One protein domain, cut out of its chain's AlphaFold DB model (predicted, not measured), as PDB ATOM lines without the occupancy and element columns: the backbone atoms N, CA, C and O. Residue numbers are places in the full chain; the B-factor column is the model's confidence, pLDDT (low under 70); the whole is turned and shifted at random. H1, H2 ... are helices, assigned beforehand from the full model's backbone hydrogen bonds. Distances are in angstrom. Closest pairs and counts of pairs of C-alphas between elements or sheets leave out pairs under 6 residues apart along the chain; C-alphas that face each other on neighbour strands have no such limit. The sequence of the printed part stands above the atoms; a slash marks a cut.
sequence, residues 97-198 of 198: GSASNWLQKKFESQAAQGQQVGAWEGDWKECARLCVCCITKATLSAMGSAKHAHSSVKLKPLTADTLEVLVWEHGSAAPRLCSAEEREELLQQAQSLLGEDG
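This is residues 97 to 198 of the 198 residues of the protein "Nucleophile aminohydrolase" of Tribonema minus (UniProt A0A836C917). A long helix, H2, forms the core; H1 folds back from it as a spread helical hairpin, the two making an open V, while H3 crosses H2 steeply on another side. From the far end of H2 an extended loop, residues 147 to 179, runs back past H2 to where H3 begins, and residues 147 to 153 stick out beyond the end of H2. The printed part has 102 residues, with three named helices in the order H1, H2, H3 and no named strand, and its class is all helix. It is only just compact, close to loose, with a radius of gyration of the C-alphas of 15.2 A and spans of 47 by 34 by 21 A.

H2, the longest helix, holds residues 124 to 146 and measures 32.6 A from first to last C-alpha; it begins with C-alpha 124 at (283.782, 595.504, 491.807). H1 holds residues 97 to 112, 22.5 A long, with C-alpha 97 at (287.252, 572.822, 482.914). H3 holds residues 180 to 196, 24.9 A long, and ends with C-alpha 196 at (290.440, 577.795, 502.321). Residues 166 to 167 form a short antiparallel pairing with residues 176 to 177.

H2 touches both other helices. H1 touches H2 with residues 97 to 103 alone, and H2 touches H1 with residues 134 to 141 alone; their closest C-alphas, those of Ala 99 and Cys 134, are 5.0 A apart. H1 and H2 run opposite ways at a steep tilt of 40 degrees and form a helical hairpin. H2 and H3 touch, their closest C-alphas being those of Cys 133 and Ala 190, 4.9 A apart. They run the same way at a steep tilt of 67 degrees, only just short of about perpendicular. H1 and H3 are apart. In H1, H2 and H3 every O i to N i+4 pair is within hydrogen-bond range.

The two C-alphas farthest apart are those of His 150 and Gly 171, at 47.9 A. The printed part has no cut, and it ends at residue 198, the chain's last residue. Both links are long: 11 residues between H1 and H2, and 33 between H2 and H3. Residues 109 to 114, of which 109 to 112 belong to H1, stand free, as do residues 147 to 153. Without these stretches the body spans 42 by 32 by 20 A. The mean pLDDT of the printed part is 83.6; it is under 70 in residues 116 to 121, 145 to 154 and 196 to 198.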
ATOM      1  N   GLY A  97     288.012 573.841 482.178       91.19
ATOM      2  CA  GLY A  97     287.252 572.822 482.914       91.19
ATOM      3  C   GLY A  97     287.389 572.949 484.437       91.19
ATOM      4  O   GLY A  97     286.391 572.931 485.152       91.19
ATOM      5  N   SER A  98     288.608 573.159 484.947       90.94
ATOM      6  CA  SER A  98     288.817 573.340 486.391       90.94
ATOM      7  C   SER A  98     288.257 574.667 486.897       90.94
ATOM      8  O   SER A  98     287.778 574.723 488.030       90.94
ATOM      9  N   ALA A  99     288.348 575.730 486.098       91.88
ATOM     10  CA  ALA A  99     287.874 577.050 486.489       91.88
ATOM     11  C   ALA A  99     286.343 577.119 486.512       91.88
ATOM     12  O   ALA A  99     285.774 577.600 487.488       91.88
ATOM     13  N   SER A 100     285.683 576.565 485.490       92.69
ATOM     14  CA  SER A 100     284.225 576.453 485.426       92.69
ATOM     15  C   SER A 100     283.672 575.608 486.571       92.69
ATOM     16  O   SER A 100     282.707 576.019 487.202       92.69
ATOM     17  N   ASN A 101     284.316 574.483 486.906       92.75
ATOM     18  CA  ASN A 101     283.890 573.651 488.034       92.75
ATOM     19  C   ASN A 101     284.007 574.380 489.382       92.75
ATOM     20  O   ASN A 101     283.145 574.219 490.243       92.75
ATOM     21  N   TRP A 102     285.072 575.164 489.592       91.69
ATOM     22  CA  TRP A 102     285.223 575.962 490.815       91.69
ATOM     23  C   TRP A 102     284.158 577.060 490.896       91.69
ATOM     24  O   TRP A 102     283.499 577.204 491.923       91.69
ATOM     25  N   LEU A 103     283.939 577.773 489.789       90.25
ATOM     26  CA  LEU A 103     282.944 578.836 489.694       90.25
ATOM     27  C   LEU A 103     281.525 578.306 489.949       90.25
ATOM     28  O   LEU A 103     280.783 578.895 490.729       90.25
ATOM     29  N   GLN A 104     281.174 577.166 489.347       90.62
ATOM     30  CA  GLN A 104     279.883 576.511 489.547       90.62
ATOM     31  C   GLN A 104     279.647 576.180 491.024       90.62
ATOM     32  O   GLN A 104     278.640 576.603 491.583       90.62
ATOM     33  N   LYS A 105     280.604 575.509 491.679       90.38
ATOM     34  CA  LYS A 105     280.509 575.190 493.113       90.38
ATOM     35  C   LYS A 105     280.347 576.440 493.974       90.38
ATOM     36  O   LYS A 105     279.602 576.420 494.951       90.38
ATOM     37  N   LYS A 106     281.040 577.530 493.624       87.88
ATOM     38  CA  LYS A 106     280.943 578.792 494.363       87.88
ATOM     39  C   LYS A 106     279.541 579.387 494.263       87.88
ATOM     40  O   LYS A 106     278.965 579.713 495.295       87.88
ATOM     41  N   PHE A 107     278.973 579.459 493.059       86.81
ATOM     42  CA  PHE A 107     277.609 579.960 492.871       86.81
ATOM     43  C   PHE A 107     276.547 579.047 493.487       86.81
ATOM     44  O   PHE A 107     275.601 579.549 494.080       86.81
ATOM     45  N   GLU A 108     276.709 577.725 493.413       88.00
ATOM     46  CA  GLU A 108     275.818 576.772 494.090       88.00
ATOM     47  C   GLU A 108     275.850 576.961 495.615       88.00
ATOM     48  O   GLU A 108     274.809 576.945 496.268       88.00
ATOM     49  N   SER A 109     277.035 577.202 496.186       87.38
ATOM     50  CA  SER A 109     277.191 577.492 497.614       87.38
ATOM     51  C   SER A 109     276.529 578.813 498.018       87.38
ATOM     52  O   SER A 109     275.843 578.850 499.038       87.38
ATOM     53  N   GLN A 110     276.670 579.868 497.210       84.25
ATOM     54  CA  GLN A 110     275.984 581.149 497.432       84.25
ATOM     55  C   GLN A 110     274.461 580.995 497.340       84.25
ATOM     56  O   GLN A 110     273.734 581.489 498.202       84.25
ATOM     57  N   ALA A 111     273.979 580.235 496.352       84.25
ATOM     58  CA  ALA A 111     272.561 579.925 496.195       84.25
ATOM     59  C   ALA A 111     271.997 579.208 497.431       84.25
ATOM     60  O   ALA A 111     270.929 579.561 497.928       84.25
ATOM     61  N   ALA A 112     272.735 578.225 497.962       85.06
ATOM     62  CA  ALA A 112     272.346 577.483 499.161       85.06
ATOM     63  C   ALA A 112     272.283 578.369 500.417       85.06
ATOM     64  O   ALA A 112     271.520 578.079 501.337       85.06
ATOM     65  N   GLN A 113     273.051 579.459 500.449       83.44
ATOM     66  CA  GLN A 113     273.032 580.464 501.517       83.44
ATOM     67  C   GLN A 113     271.937 581.526 501.321       83.44
ATOM     68  O   GLN A 113     271.848 582.469 502.105       83.44
ATOM     69  N   GLY A 114     271.090 581.383 500.296       78.81
ATOM     70  CA  GLY A 114     269.998 582.309 500.005       78.81
ATOM     71  C   GLY A 114     270.439 583.607 499.326       78.81
ATOM     72  O   GLY A 114     269.626 584.523 499.218       78.81
ATOM     73  N   GLN A 115     271.688 583.710 498.855       75.69
ATOM     74  CA  GLN A 115     272.105 584.837 498.018       75.69
ATOM     75  C   GLN A 115     271.508 584.703 496.613       75.69
ATOM     76  O   GLN A 115     271.495 583.618 496.024       75.69
ATOM     77  N   GLN A 116     271.028 585.818 496.061       66.19
ATOM     78  CA  GLN A 116     270.483 585.852 494.709       66.19
ATOM     79  C   GLN A 116     271.593 585.581 493.686       66.19
ATOM     80  O   GLN A 116     272.543 586.348 493.542       66.19
ATOM     81  N   VAL A 117     271.460 584.481 492.950       64.69
ATOM     82  CA  VAL A 117     272.382 584.133 491.868       64.69
ATOM     83  C   VAL A 117     271.980 584.919 490.624       64.69
ATOM     84  O   VAL A 117     270.868 584.765 490.122       64.69
ATOM     85  N   GLY A 118     272.884 585.758 490.124       59.31
ATOM     86  CA  GLY A 118     272.755 586.374 488.803       59.31
ATOM     87  C   GLY A 118     272.483 587.877 488.750       59.31
ATOM     88  O   GLY A 118     272.549 588.447 487.664       59.31
ATOM     89  N   ALA A 119     272.259 588.527 489.890       62.84
ATOM     90  CA  ALA A 119     272.360 589.977 490.027       62.84
ATOM     91  C   ALA A 119     273.578 590.266 490.909       62.84
ATOM     92  O   ALA A 119     273.614 589.867 492.071       62.84
ATOM     93  N   TRP A 120     274.623 590.867 490.339       67.75
ATOM     94  CA  TRP A 120     275.787 591.250 491.129       67.75
ATOM     95  C   TRP A 120     275.490 592.562 491.857       67.75
ATOM     96  O   TRP A 120     275.409 593.607 491.220       67.75
ATOM     97  N   GLU A 121     275.345 592.502 493.179       66.75
ATOM     98  CA  GLU A 121     275.096 593.674 494.039       66.75
ATOM     99  C   GLU A 121     276.329 594.076 494.878       66.75
ATOM    100  O   GLU A 121     276.249 594.968 495.719       66.75
ATOM    101  N   GLY A 122     277.475 593.417 494.670       73.19
ATOM    102  CA  GLY A 122     278.706 593.639 495.438       73.19
ATOM    103  C   GLY A 122     279.656 594.681 494.838       73.19
ATOM    104  O   GLY A 122     279.493 595.130 493.702       73.19
ATOM    105  N   ASP A 123     280.717 595.005 495.579       85.62
ATOM    106  CA  ASP A 123     281.814 595.849 495.090       85.62
ATOM    107  C   ASP A 123     282.516 595.194 493.884       85.62
ATOM    108  O   ASP A 123     282.629 593.964 493.783       85.62
ATOM    109  N   TRP A 124     283.036 596.003 492.962       87.12
ATOM    110  CA  TRP A 124     283.782 595.504 491.807       87.12
ATOM    111  C   TRP A 124     285.005 594.690 492.239       87.12
ATOM    112  O   TRP A 124     285.394 593.755 491.537       87.12
ATOM    113  N   LYS A 125     285.591 595.003 493.404       90.44
ATOM    114  CA  LYS A 125     286.730 594.273 493.973       90.44
ATOM    115  C   LYS A 125     286.393 592.818 494.261       90.44
ATOM    116  O   LYS A 125     287.193 591.932 493.970       90.44
ATOM    117  N   GLU A 126     285.201 592.551 494.783       88.06
ATOM    118  CA  GLU A 126     284.744 591.187 495.042       88.06
ATOM    119  C   GLU A 126     284.546 590.408 493.734       88.06
ATOM    120  O   GLU A 126     284.977 589.254 493.640       88.06
ATOM    121  N   CYS A 127     283.987 591.052 492.703       89.44
ATOM    122  CA  CYS A 127     283.823 590.458 491.373       89.44
ATOM    123  C   CYS A 127     285.188 590.146 490.745       89.44
ATOM    124  O   CYS A 127     285.460 589.015 490.331       89.44
ATOM    125  N   ALA A 128     286.092 591.128 490.758       92.94
ATOM    126  CA  ALA A 128     287.452 590.988 490.259       92.94
ATOM    127  C   ALA A 128     288.201 589.870 490.996       92.94
ATOM    128  O   ALA A 128     288.849 589.042 490.355       92.94
ATOM    129  N   ARG A 129     288.058 589.771 492.321       92.38
ATOM    130  CA  ARG A 129     288.667 588.708 493.126       92.38
ATOM    131  C   ARG A 129     288.170 587.325 492.710       92.38
ATOM    132  O   ARG A 129     288.993 586.423 492.565       92.38
ATOM    133  N   LEU A 130     286.869 587.143 492.461       90.81
ATOM    134  CA  LEU A 130     286.332 585.876 491.943       90.81
ATOM    135  C   LEU A 130     286.916 585.536 490.565       90.81
ATOM    136  O   LEU A 130     287.349 584.402 490.348       90.81
ATOM    137  N   CYS A 131     287.011 586.512 489.656       92.44
ATOM    138  CA  CYS A 131     287.656 586.317 488.354       92.44
ATOM    139  C   CYS A 131     289.136 585.917 488.495       92.44
ATOM    140  O   CYS A 131     289.592 584.993 487.812       92.44
ATOM    141  N   VAL A 132     289.875 586.561 489.404       94.94
ATOM    142  CA  VAL A 132     291.287 586.251 489.679       94.94
ATOM    143  C   VAL A 132     291.438 584.860 490.308       94.94
ATOM    144  O   VAL A 132     292.342 584.112 489.930       94.94
ATOM    145  N   CYS A 133     290.519 584.439 491.180       92.94
ATOM    146  CA  CYS A 133     290.473 583.068 491.700       92.94
ATOM    147  C   CYS A 133     290.264 582.045 490.574       92.94
ATOM    148  O   CYS A 133     291.004 581.061 490.492       92.94
ATOM    149  N   CYS A 134     289.315 582.294 489.664       92.44
ATOM    150  CA  CYS A 134     289.052 581.421 488.518       92.44
ATOM    151  C   CYS A 134     290.289 581.216 487.646       92.44
ATOM    152  O   CYS A 134     290.660 580.074 487.360       92.44
ATOM    153  N   ILE A 135     290.941 582.302 487.221       92.31
ATOM    154  CA  ILE A 135     292.118 582.216 486.347       92.31
ATOM    155  C   ILE A 135     293.334 581.635 487.083       92.31
ATOM    156  O   ILE A 135     294.106 580.874 486.493       92.31
ATOM    157  N   THR A 136     293.470 581.886 488.387       92.56
ATOM    158  CA  THR A 136     294.505 581.255 489.220       92.56
ATOM    159  C   THR A 136     294.282 579.746 489.304       92.56
ATOM    160  O   THR A 136     295.211 578.977 489.049       92.56
ATOM    161  N   LYS A 137     293.045 579.286 489.543       91.25
ATOM    162  CA  LYS A 137     292.700 577.854 489.541       91.25
ATOM    163  C   LYS A 137     292.943 577.211 488.174       91.25
ATOM    164  O   LYS A 137     293.516 576.121 488.111       91.25
ATOM    165  N   ALA A 138     292.570 577.895 487.089       90.94
ATOM    166  CA  ALA A 138     292.844 577.457 485.718       90.94
ATOM    167  C   ALA A 138     294.348 577.249 485.491       90.94
ATOM    168  O   ALA A 138     294.765 576.214 484.966       90.94
ATOM    169  N   THR A 139     295.157 578.216 485.931       90.75
ATOM    170  CA  THR A 139     296.615 578.215 485.774       90.75
ATOM    171  C   THR A 139     297.255 577.086 486.576       90.75
ATOM    172  O   THR A 139     298.019 576.303 486.014       90.75
ATOM    173  N   LEU A 140     296.896 576.929 487.853       88.00
ATOM    174  CA  LEU A 140     297.412 575.853 488.709       88.00
ATOM    175  C   LEU A 140     297.051 574.464 488.163       88.00
ATOM    176  O   LEU A 140     297.900 573.571 488.118       88.00
ATOM    177  N   SER A 141     295.812 574.287 487.694       86.06
ATOM    178  CA  SER A 141     295.366 573.039 487.065       86.06
ATOM    179  C   SER A 141     296.156 572.743 485.787       86.06
ATOM    180  O   SER A 141     296.700 571.647 485.633       86.06
ATOM    181  N   ALA A 142     296.309 573.736 484.907       84.19
ATOM    182  CA  ALA A 142     297.064 573.590 483.667       84.19
ATOM    183  C   ALA A 142     298.557 573.302 483.916       84.19
ATOM    184  O   ALA A 142     299.153 572.496 483.201       84.19
ATOM    185  N   MET A 143     299.155 573.894 484.957       83.62
ATOM    186  CA  MET A 143     300.518 573.583 485.405       83.62
ATOM    187  C   MET A 143     300.656 572.135 485.900       83.62
ATOM    188  O   MET A 143     301.663 571.486 485.617       83.62
ATOM    189  N   GLY A 144     299.659 571.615 486.622       77.56
ATOM    190  CA  GLY A 144     299.627 570.223 487.084       77.56
ATOM    191  C   GLY A 144     299.566 569.220 485.929       77.56
ATOM    192  O   GLY A 144     300.341 568.261 485.901       77.56
ATOM    193  N   SER A 145     298.710 569.473 484.936       66.88
ATOM    194  CA  SER A 145     298.592 568.636 483.733       66.88
ATOM    195  C   SER A 145     299.831 568.709 482.829       66.88
ATOM    196  O   SER A 145     300.227 567.698 482.251       66.88
ATOM    197  N   ALA A 146     300.498 569.867 482.751       57.59
ATOM    198  CA  ALA A 146     301.705 570.061 481.941       57.59
ATOM    199  C   ALA A 146     302.918 569.231 482.408       57.59
ATOM    200  O   ALA A 146     303.853 569.047 481.635       57.59
ATOM    201  N   LYS A 147     302.905 568.676 483.631       55.59
ATOM    202  CA  LYS A 147     303.957 567.757 484.111       55.59
ATOM    203  C   LYS A 147     304.038 566.452 483.305       55.59
ATOM    204  O   LYS A 147     305.085 565.816 483.313       55.59
ATOM    205  N   HIS A 148     302.961 566.076 482.612       52.72
ATOM    206  CA  HIS A 148     302.853 564.823 481.854       52.72
ATOM    207  C   HIS A 148     302.821 565.036 480.330       52.72
ATOM    208  O   HIS A 148     302.731 564.070 479.577       52.72
ATOM    209  N   ALA A 149     302.886 566.285 479.859       55.75
ATOM    210  CA  ALA A 149     302.818 566.620 478.440       55.75
ATOM    211  C   ALA A 149     304.190 567.071 477.917       55.75
ATOM    212  O   ALA A 149     304.833 567.934 478.507       55.75
ATOM    213  N   HIS A 150     304.605 566.568 476.749       53.00
ATOM    214  CA  HIS A 150     305.823 566.983 476.028       53.00
ATOM    215  C   HIS A 150     305.756 568.417 475.446       53.00
ATOM    216  O   HIS A 150     306.454 568.738 474.485       53.00
ATOM    217  N   SER A 151     304.910 569.303 475.983       53.75
ATOM    218  CA  SER A 151     304.799 570.677 475.486       53.75
ATOM    219  C   SER A 151     305.961 571.537 475.988       53.75
ATOM    220  O   SER A 151     306.224 571.604 477.187       53.75
ATOM    221  N   SER A 152     306.607 572.256 475.075       50.97
ATOM    222  CA  SER A 152     307.789 573.098 475.308       50.97
ATOM    223  C   SER A 152     307.549 574.347 476.172       50.97
ATOM    224  O   SER A 152     308.511 574.968 476.619       50.97
ATOM    225  N   VAL A 153     306.294 574.721 476.451       62.34
ATOM    226  CA  VAL A 153     305.959 575.932 477.219       62.34
ATOM    227  C   VAL A 153     305.534 575.561 478.638       62.34
ATOM    228  O   VAL A 153     304.406 575.126 478.870       62.34
ATOM    229  N   LYS A 154     306.434 575.763 479.606       69.69
ATOM    230  CA  LYS A 154     306.119 575.634 481.035       69.69
ATOM    231  C   LYS A 154     305.315 576.853 481.488       69.69
ATOM    232  O   LYS A 154     305.832 577.969 481.478       69.69
ATOM    233  N   LEU A 155     304.064 576.633 481.885       78.00
ATOM    234  CA  LEU A 155     303.247 577.668 482.517       78.00
ATOM    235  C   LEU A 155     303.863 578.062 483.866       78.00
ATOM    236  O   LEU A 155     304.313 577.200 484.625       78.00
ATOM    237  N   LYS A 156     303.891 579.365 484.140       86.44
ATOM    238  CA  LYS A 156     304.318 579.941 485.419       86.44
ATOM    239  C   LYS A 156     303.084 580.399 486.209       86.44
ATOM    240  O   LYS A 156     302.046 580.636 485.590       86.44
ATOM    241  N   PRO A 157     303.188 580.535 487.543       87.81
ATOM    242  CA  PRO A 157     302.159 581.197 488.336       87.81
ATOM    243  C   PRO A 157     301.885 582.615 487.832       87.81
ATOM    244  O   PRO A 157     302.781 583.265 487.289       87.81
ATOM    245  N   LEU A 158     300.653 583.081 488.033       91.56
ATOM    246  CA  LEU A 158     300.256 584.440 487.683       91.56
ATOM    247  C   LEU A 158     300.956 585.450 488.594       91.56
ATOM    248  O   LEU A 158     300.972 585.297 489.814       91.56
ATOM    249  N   THR A 159     301.495 586.494 487.980       93.31
ATOM    250  CA  THR A 159     301.982 587.710 488.635       93.31
ATOM    251  C   THR A 159     301.192 588.913 488.131       93.31
ATOM    252  O   THR A 159     300.491 588.817 487.116       93.31
ATOM    253  N   ALA A 160     301.335 590.061 488.798       93.12
ATOM    254  CA  ALA A 160     300.683 591.298 488.379       93.12
ATOM    255  C   ALA A 160     301.098 591.764 486.973       93.12
ATOM    256  O   ALA A 160     300.325 592.465 486.328       93.12
ATOM    257  N   ASP A 161     302.259 591.341 486.467       92.75
ATOM    258  CA  ASP A 161     302.715 591.649 485.103       92.75
ATOM    259  C   ASP A 161     302.077 590.751 484.037       92.75
ATOM    260  O   ASP A 161     301.933 591.144 482.885       92.75
ATOM    261  N   THR A 162     301.715 589.520 484.403       92.50
ATOM    262  CA  THR A 162     301.114 588.544 483.472       92.50
ATOM    263  C   THR A 162     299.591 588.554 483.485       92.50
ATOM    264  O   THR A 162     298.960 587.947 482.621       92.50
ATOM    265  N   LEU A 163     299.009 589.178 484.506       94.12
ATOM    266  CA  LEU A 163     297.577 589.278 484.708       94.12
ATOM    267  C   LEU A 163     297.113 590.665 484.274       94.12
ATOM    268  O   LEU A 163     297.618 591.671 484.763       94.12
ATOM    269  N   GLU A 164     296.091 590.707 483.431       94.38
ATOM    270  CA  GLU A 164     295.344 591.923 483.130       94.38
ATOM    271  C   GLU A 164     293.936 591.798 483.704       94.38
ATOM    272  O   GLU A 164     293.264 590.782 483.521       94.38
ATOM    273  N   VAL A 165     293.490 592.840 484.406       95.38
ATOM    274  CA  VAL A 165     292.138 592.920 484.963       95.38
ATOM    275  C   VAL A 165     291.510 594.207 484.459       95.38
ATOM    276  O   VAL A 165     292.008 595.298 484.733       95.38
ATOM    277  N   LEU A 166     290.436 594.058 483.690       94.75
ATOM    278  CA  LEU A 166     289.640 595.158 483.171       94.75
ATOM    279  C   LEU A 166     288.308 595.181 483.918       94.75
ATOM    280  O   LEU A 166     287.586 594.185 483.924       94.75
ATOM    281  N   VAL A 167     287.984 596.320 484.516       92.81
ATOM    282  CA  VAL A 167     286.765 596.522 485.300       92.81
ATOM    283  C   VAL A 167     285.901 597.550 484.596       92.81
ATOM    284  O   VAL A 167     286.399 598.561 484.105       92.81
ATOM    285  N   TRP A 168     284.598 597.299 484.541       90.56
ATOM    286  CA  TRP A 168     283.633 598.276 484.061       90.56
ATOM    287  C   TRP A 168     282.547 598.456 485.107       90.56
ATOM    288  O   TRP A 168     281.705 597.582 485.293       90.56
ATOM    289  N   GLU A 169     282.601 599.583 485.805       85.50
ATOM    290  CA  GLU A 169     281.591 599.935 486.793       85.50
ATOM    291  C   GLU A 169     280.356 600.515 486.112       85.50
ATOM    292  O   GLU A 169     280.443 601.243 485.116       85.50
ATOM    293  N   HIS A 170     279.195 600.206 486.676       78.00
ATOM    294  CA  HIS A 170     277.945 600.809 486.255       78.00
ATOM    295  C   HIS A 170     278.013 602.345 486.423       78.00
ATOM    296  O   HIS A 170     278.606 602.854 487.373       78.00
ATOM    297  N   GLY A 171     277.486 603.094 485.452       79.12
ATOM    298  CA  GLY A 171     277.606 604.558 485.386       79.12
ATOM    299  C   GLY A 171     278.944 605.085 484.840       79.12
ATOM    300  O   GLY A 171     279.029 606.257 484.466       79.12
ATOM    301  N   SER A 172     279.975 604.243 484.706       84.19
ATOM    302  CA  SER A 172     281.230 604.647 484.061       84.19
ATOM    303  C   SER A 172     281.115 604.621 482.538       84.19
ATOM    304  O   SER A 172     280.652 603.649 481.940       84.19
ATOM    305  N   ALA A 173     281.615 605.674 481.886       79.62
ATOM    306  CA  ALA A 173     281.570 605.811 480.428       79.62
ATOM    307  C   ALA A 173     282.421 604.767 479.682       79.62
ATOM    308  O   ALA A 173     282.155 604.468 478.517       79.62
ATOM    309  N   ALA A 174     283.460 604.238 480.331       84.62
ATOM    310  CA  ALA A 174     284.387 603.278 479.753       84.62
ATOM    311  C   ALA A 174     284.965 602.351 480.835       84.62
ATOM    312  O   ALA A 174     285.035 602.742 482.003       84.62
ATOM    313  N   PRO A 175     285.415 601.144 480.456       89.81
ATOM    314  CA  PRO A 175     286.140 600.269 481.361       89.81
ATOM    315  C   PRO A 175     287.529 600.827 481.712       89.81
ATOM    316  O   PRO A 175     288.169 601.504 480.903       89.81
ATOM    317  N   ARG A 176     288.023 600.475 482.899       93.38
ATOM    318  CA  ARG A 176     289.335 600.842 483.444       93.38
ATOM    319  C   ARG A 176     290.200 599.597 483.634       93.38
ATOM    320  O   ARG A 176     289.717 598.560 484.084       93.38
ATOM    321  N   LEU A 177     291.490 599.705 483.321       94.75
ATOM    322  CA  LEU A 177     292.480 598.685 483.672       94.75
ATOM    323  C   LEU A 177     292.901 598.860 485.141       94.75
ATOM    324  O   LEU A 177     293.223 599.978 485.554       94.75
ATOM    325  N   CYS A 178     292.920 597.778 485.919       95.88
ATOM    326  CA  CYS A 178     293.437 597.813 487.289       95.88
ATOM    327  C   CYS A 178     294.936 598.143 487.301       95.88
ATOM    328  O   CYS A 178     295.668 597.697 486.412       95.88
ATOM    329  N   SER A 179     295.409 598.880 488.308       96.19
ATOM    330  CA  SER A 179     296.831 599.170 488.526       96.19
ATOM    331  C   SER A 179     297.613 597.902 488.898       96.19
ATOM    332  O   SER A 179     297.025 596.872 489.221       96.19
ATOM    333  N   ALA A 180     298.948 597.951 488.846       95.31
ATOM    334  CA  ALA A 180     299.768 596.819 489.286       95.31
ATOM    335  C   ALA A 180     299.507 596.476 490.764       95.31
ATOM    336  O   ALA A 180     299.294 595.311 491.079       95.31
ATOM    337  N   GLU A 181     299.409 597.493 491.625       95.81
ATOM    338  CA  GLU A 181     299.103 597.347 493.055       95.81
ATOM    339  C   GLU A 181     297.739 596.679 493.285       95.81
ATOM    340  O   GLU A 181     297.644 595.710 494.034       95.81
ATOM    341  N   GLU A 182     296.692 597.119 492.573       96.19
ATOM    342  CA  GLU A 182     295.363 596.498 492.653       96.19
ATOM    343  C   GLU A 182     295.408 595.027 492.203       96.19
ATOM    344  O   GLU A 182     294.755 594.168 492.793       96.19
ATOM    345  N   ARG A 183     296.192 594.702 491.164       96.75
ATOM    346  CA  ARG A 183     296.342 593.315 490.689       96.75
ATOM    347  C   ARG A 183     297.119 592.446 491.677       96.75
ATOM    348  O   ARG A 183     296.773 591.275 491.825       96.75
ATOM    349  N   GLU A 184     298.130 592.986 492.353       95.75
ATOM    350  CA  GLU A 184     298.849 592.284 493.422       95.75
ATOM    351  C   GLU A 184     297.941 591.999 494.619       95.75
ATOM    352  O   GLU A 184     297.904 590.862 495.093       95.75
ATOM    353  N   GLU A 185     297.159 592.987 495.056       95.62
ATOM    354  CA  GLU A 185     296.187 592.827 496.139       95.62
ATOM    355  C   GLU A 185     295.164 591.730 495.800       95.62
ATOM    356  O   GLU A 185     294.947 590.802 496.585       95.62
ATOM    357  N   LEU A 186     294.594 591.767 494.590       95.56
ATOM    358  CA  LEU A 186     293.647 590.752 494.122       95.56
ATOM    359  C   LEU A 186     294.272 589.352 494.057       95.56
ATOM    360  O   LEU A 186     293.607 588.369 494.386       95.56
ATOM    361  N   LEU A 187     295.539 589.236 493.647       94.44
ATOM    362  CA  LEU A 187     296.260 587.960 493.622       94.44
ATOM    363  C   LEU A 187     296.487 587.405 495.032       94.44
ATOM    364  O   LEU A 187     296.292 586.206 495.242       94.44
ATOM    365  N   GLN A 188     296.852 588.250 495.998       93.25
ATOM    366  CA  GLN A 188     297.021 587.842 497.397       93.25
ATOM    367  C   GLN A 188     295.694 587.359 497.997       93.25
ATOM    368  O   GLN A 188     295.628 586.265 498.559       93.25
ATOM    369  N   GLN A 189     294.615 588.123 497.801       91.38
ATOM    370  CA  GLN A 189     293.269 587.754 498.255       91.38
ATOM    371  C   GLN A 189     292.733 586.488 497.565       91.38
ATOM    372  O   GLN A 189     291.955 585.730 498.145       91.38
ATOM    373  N   ALA A 190     293.121 586.247 496.312       89.62
ATOM    374  CA  ALA A 190     292.746 585.031 495.603       89.62
ATOM    375  C   ALA A 190     293.485 583.800 496.140       89.62
ATOM    376  O   ALA A 190     292.892 582.728 496.257       89.62
ATOM    377  N   GLN A 191     294.766 583.938 496.488       87.50
ATOM    378  CA  GLN A 191     295.550 582.849 497.072       87.50
ATOM    379  C   GLN A 191     295.017 582.429 498.443       87.50
ATOM    380  O   GLN A 191     294.939 581.229 498.701       87.50
ATOM    381  N   SER A 192     294.609 583.382 499.288       88.62
ATOM    382  CA  SER A 192     294.009 583.063 500.588       88.62
ATOM    383  C   SER A 192     292.693 582.301 500.421       88.62
ATOM    384  O   SER A 192     292.541 581.225 500.991       88.62
ATOM    385  N   LEU A 193     291.791 582.782 499.555       85.19
ATOM    386  CA  LEU A 193     290.497 582.134 499.312       85.19
ATOM    387  C   LEU A 193     290.649 580.718 498.737       85.19
ATOM    388  O   LEU A 193     289.959 579.789 499.144       85.19
ATOM    389  N   LEU A 194     291.563 580.538 497.781       84.19
ATOM    390  CA  LEU A 194     291.816 579.226 497.184       84.19
ATOM    391  C   LEU A 194     292.473 578.240 498.158       84.19
ATOM    392  O   LEU A 194     292.375 577.035 497.927       84.19
ATOM    393  N   GLY A 195     293.157 578.738 499.193       74.19
ATOM    394  CA  GLY A 195     293.716 577.928 500.273       74.19
ATOM    395  C   GLY A 195     292.665 577.440 501.274       74.19
ATOM    396  O   GLY A 195     292.844 576.370 501.841       74.19
ATOM    397  N   GLU A 196     291.571 578.184 501.460       62.09
ATOM    398  CA  GLU A 196     290.440 577.795 502.321       62.09
ATOM    399  C   GLU A 196     289.527 576.744 501.665       62.09
ATOM    400  O   GLU A 196     288.931 575.921 502.355       62.09
ATOM    401  N   ASP A 197     289.435 576.750 500.329       55.75
ATOM    402  CA  ASP A 197     288.615 575.821 499.531       55.75
ATOM    403  C   ASP A 197     289.315 574.460 499.238       55.75
ATOM    404  O   ASP A 197     288.795 573.661 498.444       55.75
ATOM    405  N   GLY A 198     290.524 574.227 499.768       44.91
ATOM    406  CA  GLY A 198     291.377 573.051 499.502       44.91
ATOM    407  C   GLY A 198     291.264 571.950 500.546       44.91
ATOM    408  O   GLY A 198     291.213 570.774 500.115       44.91
TER     409      GLY A 198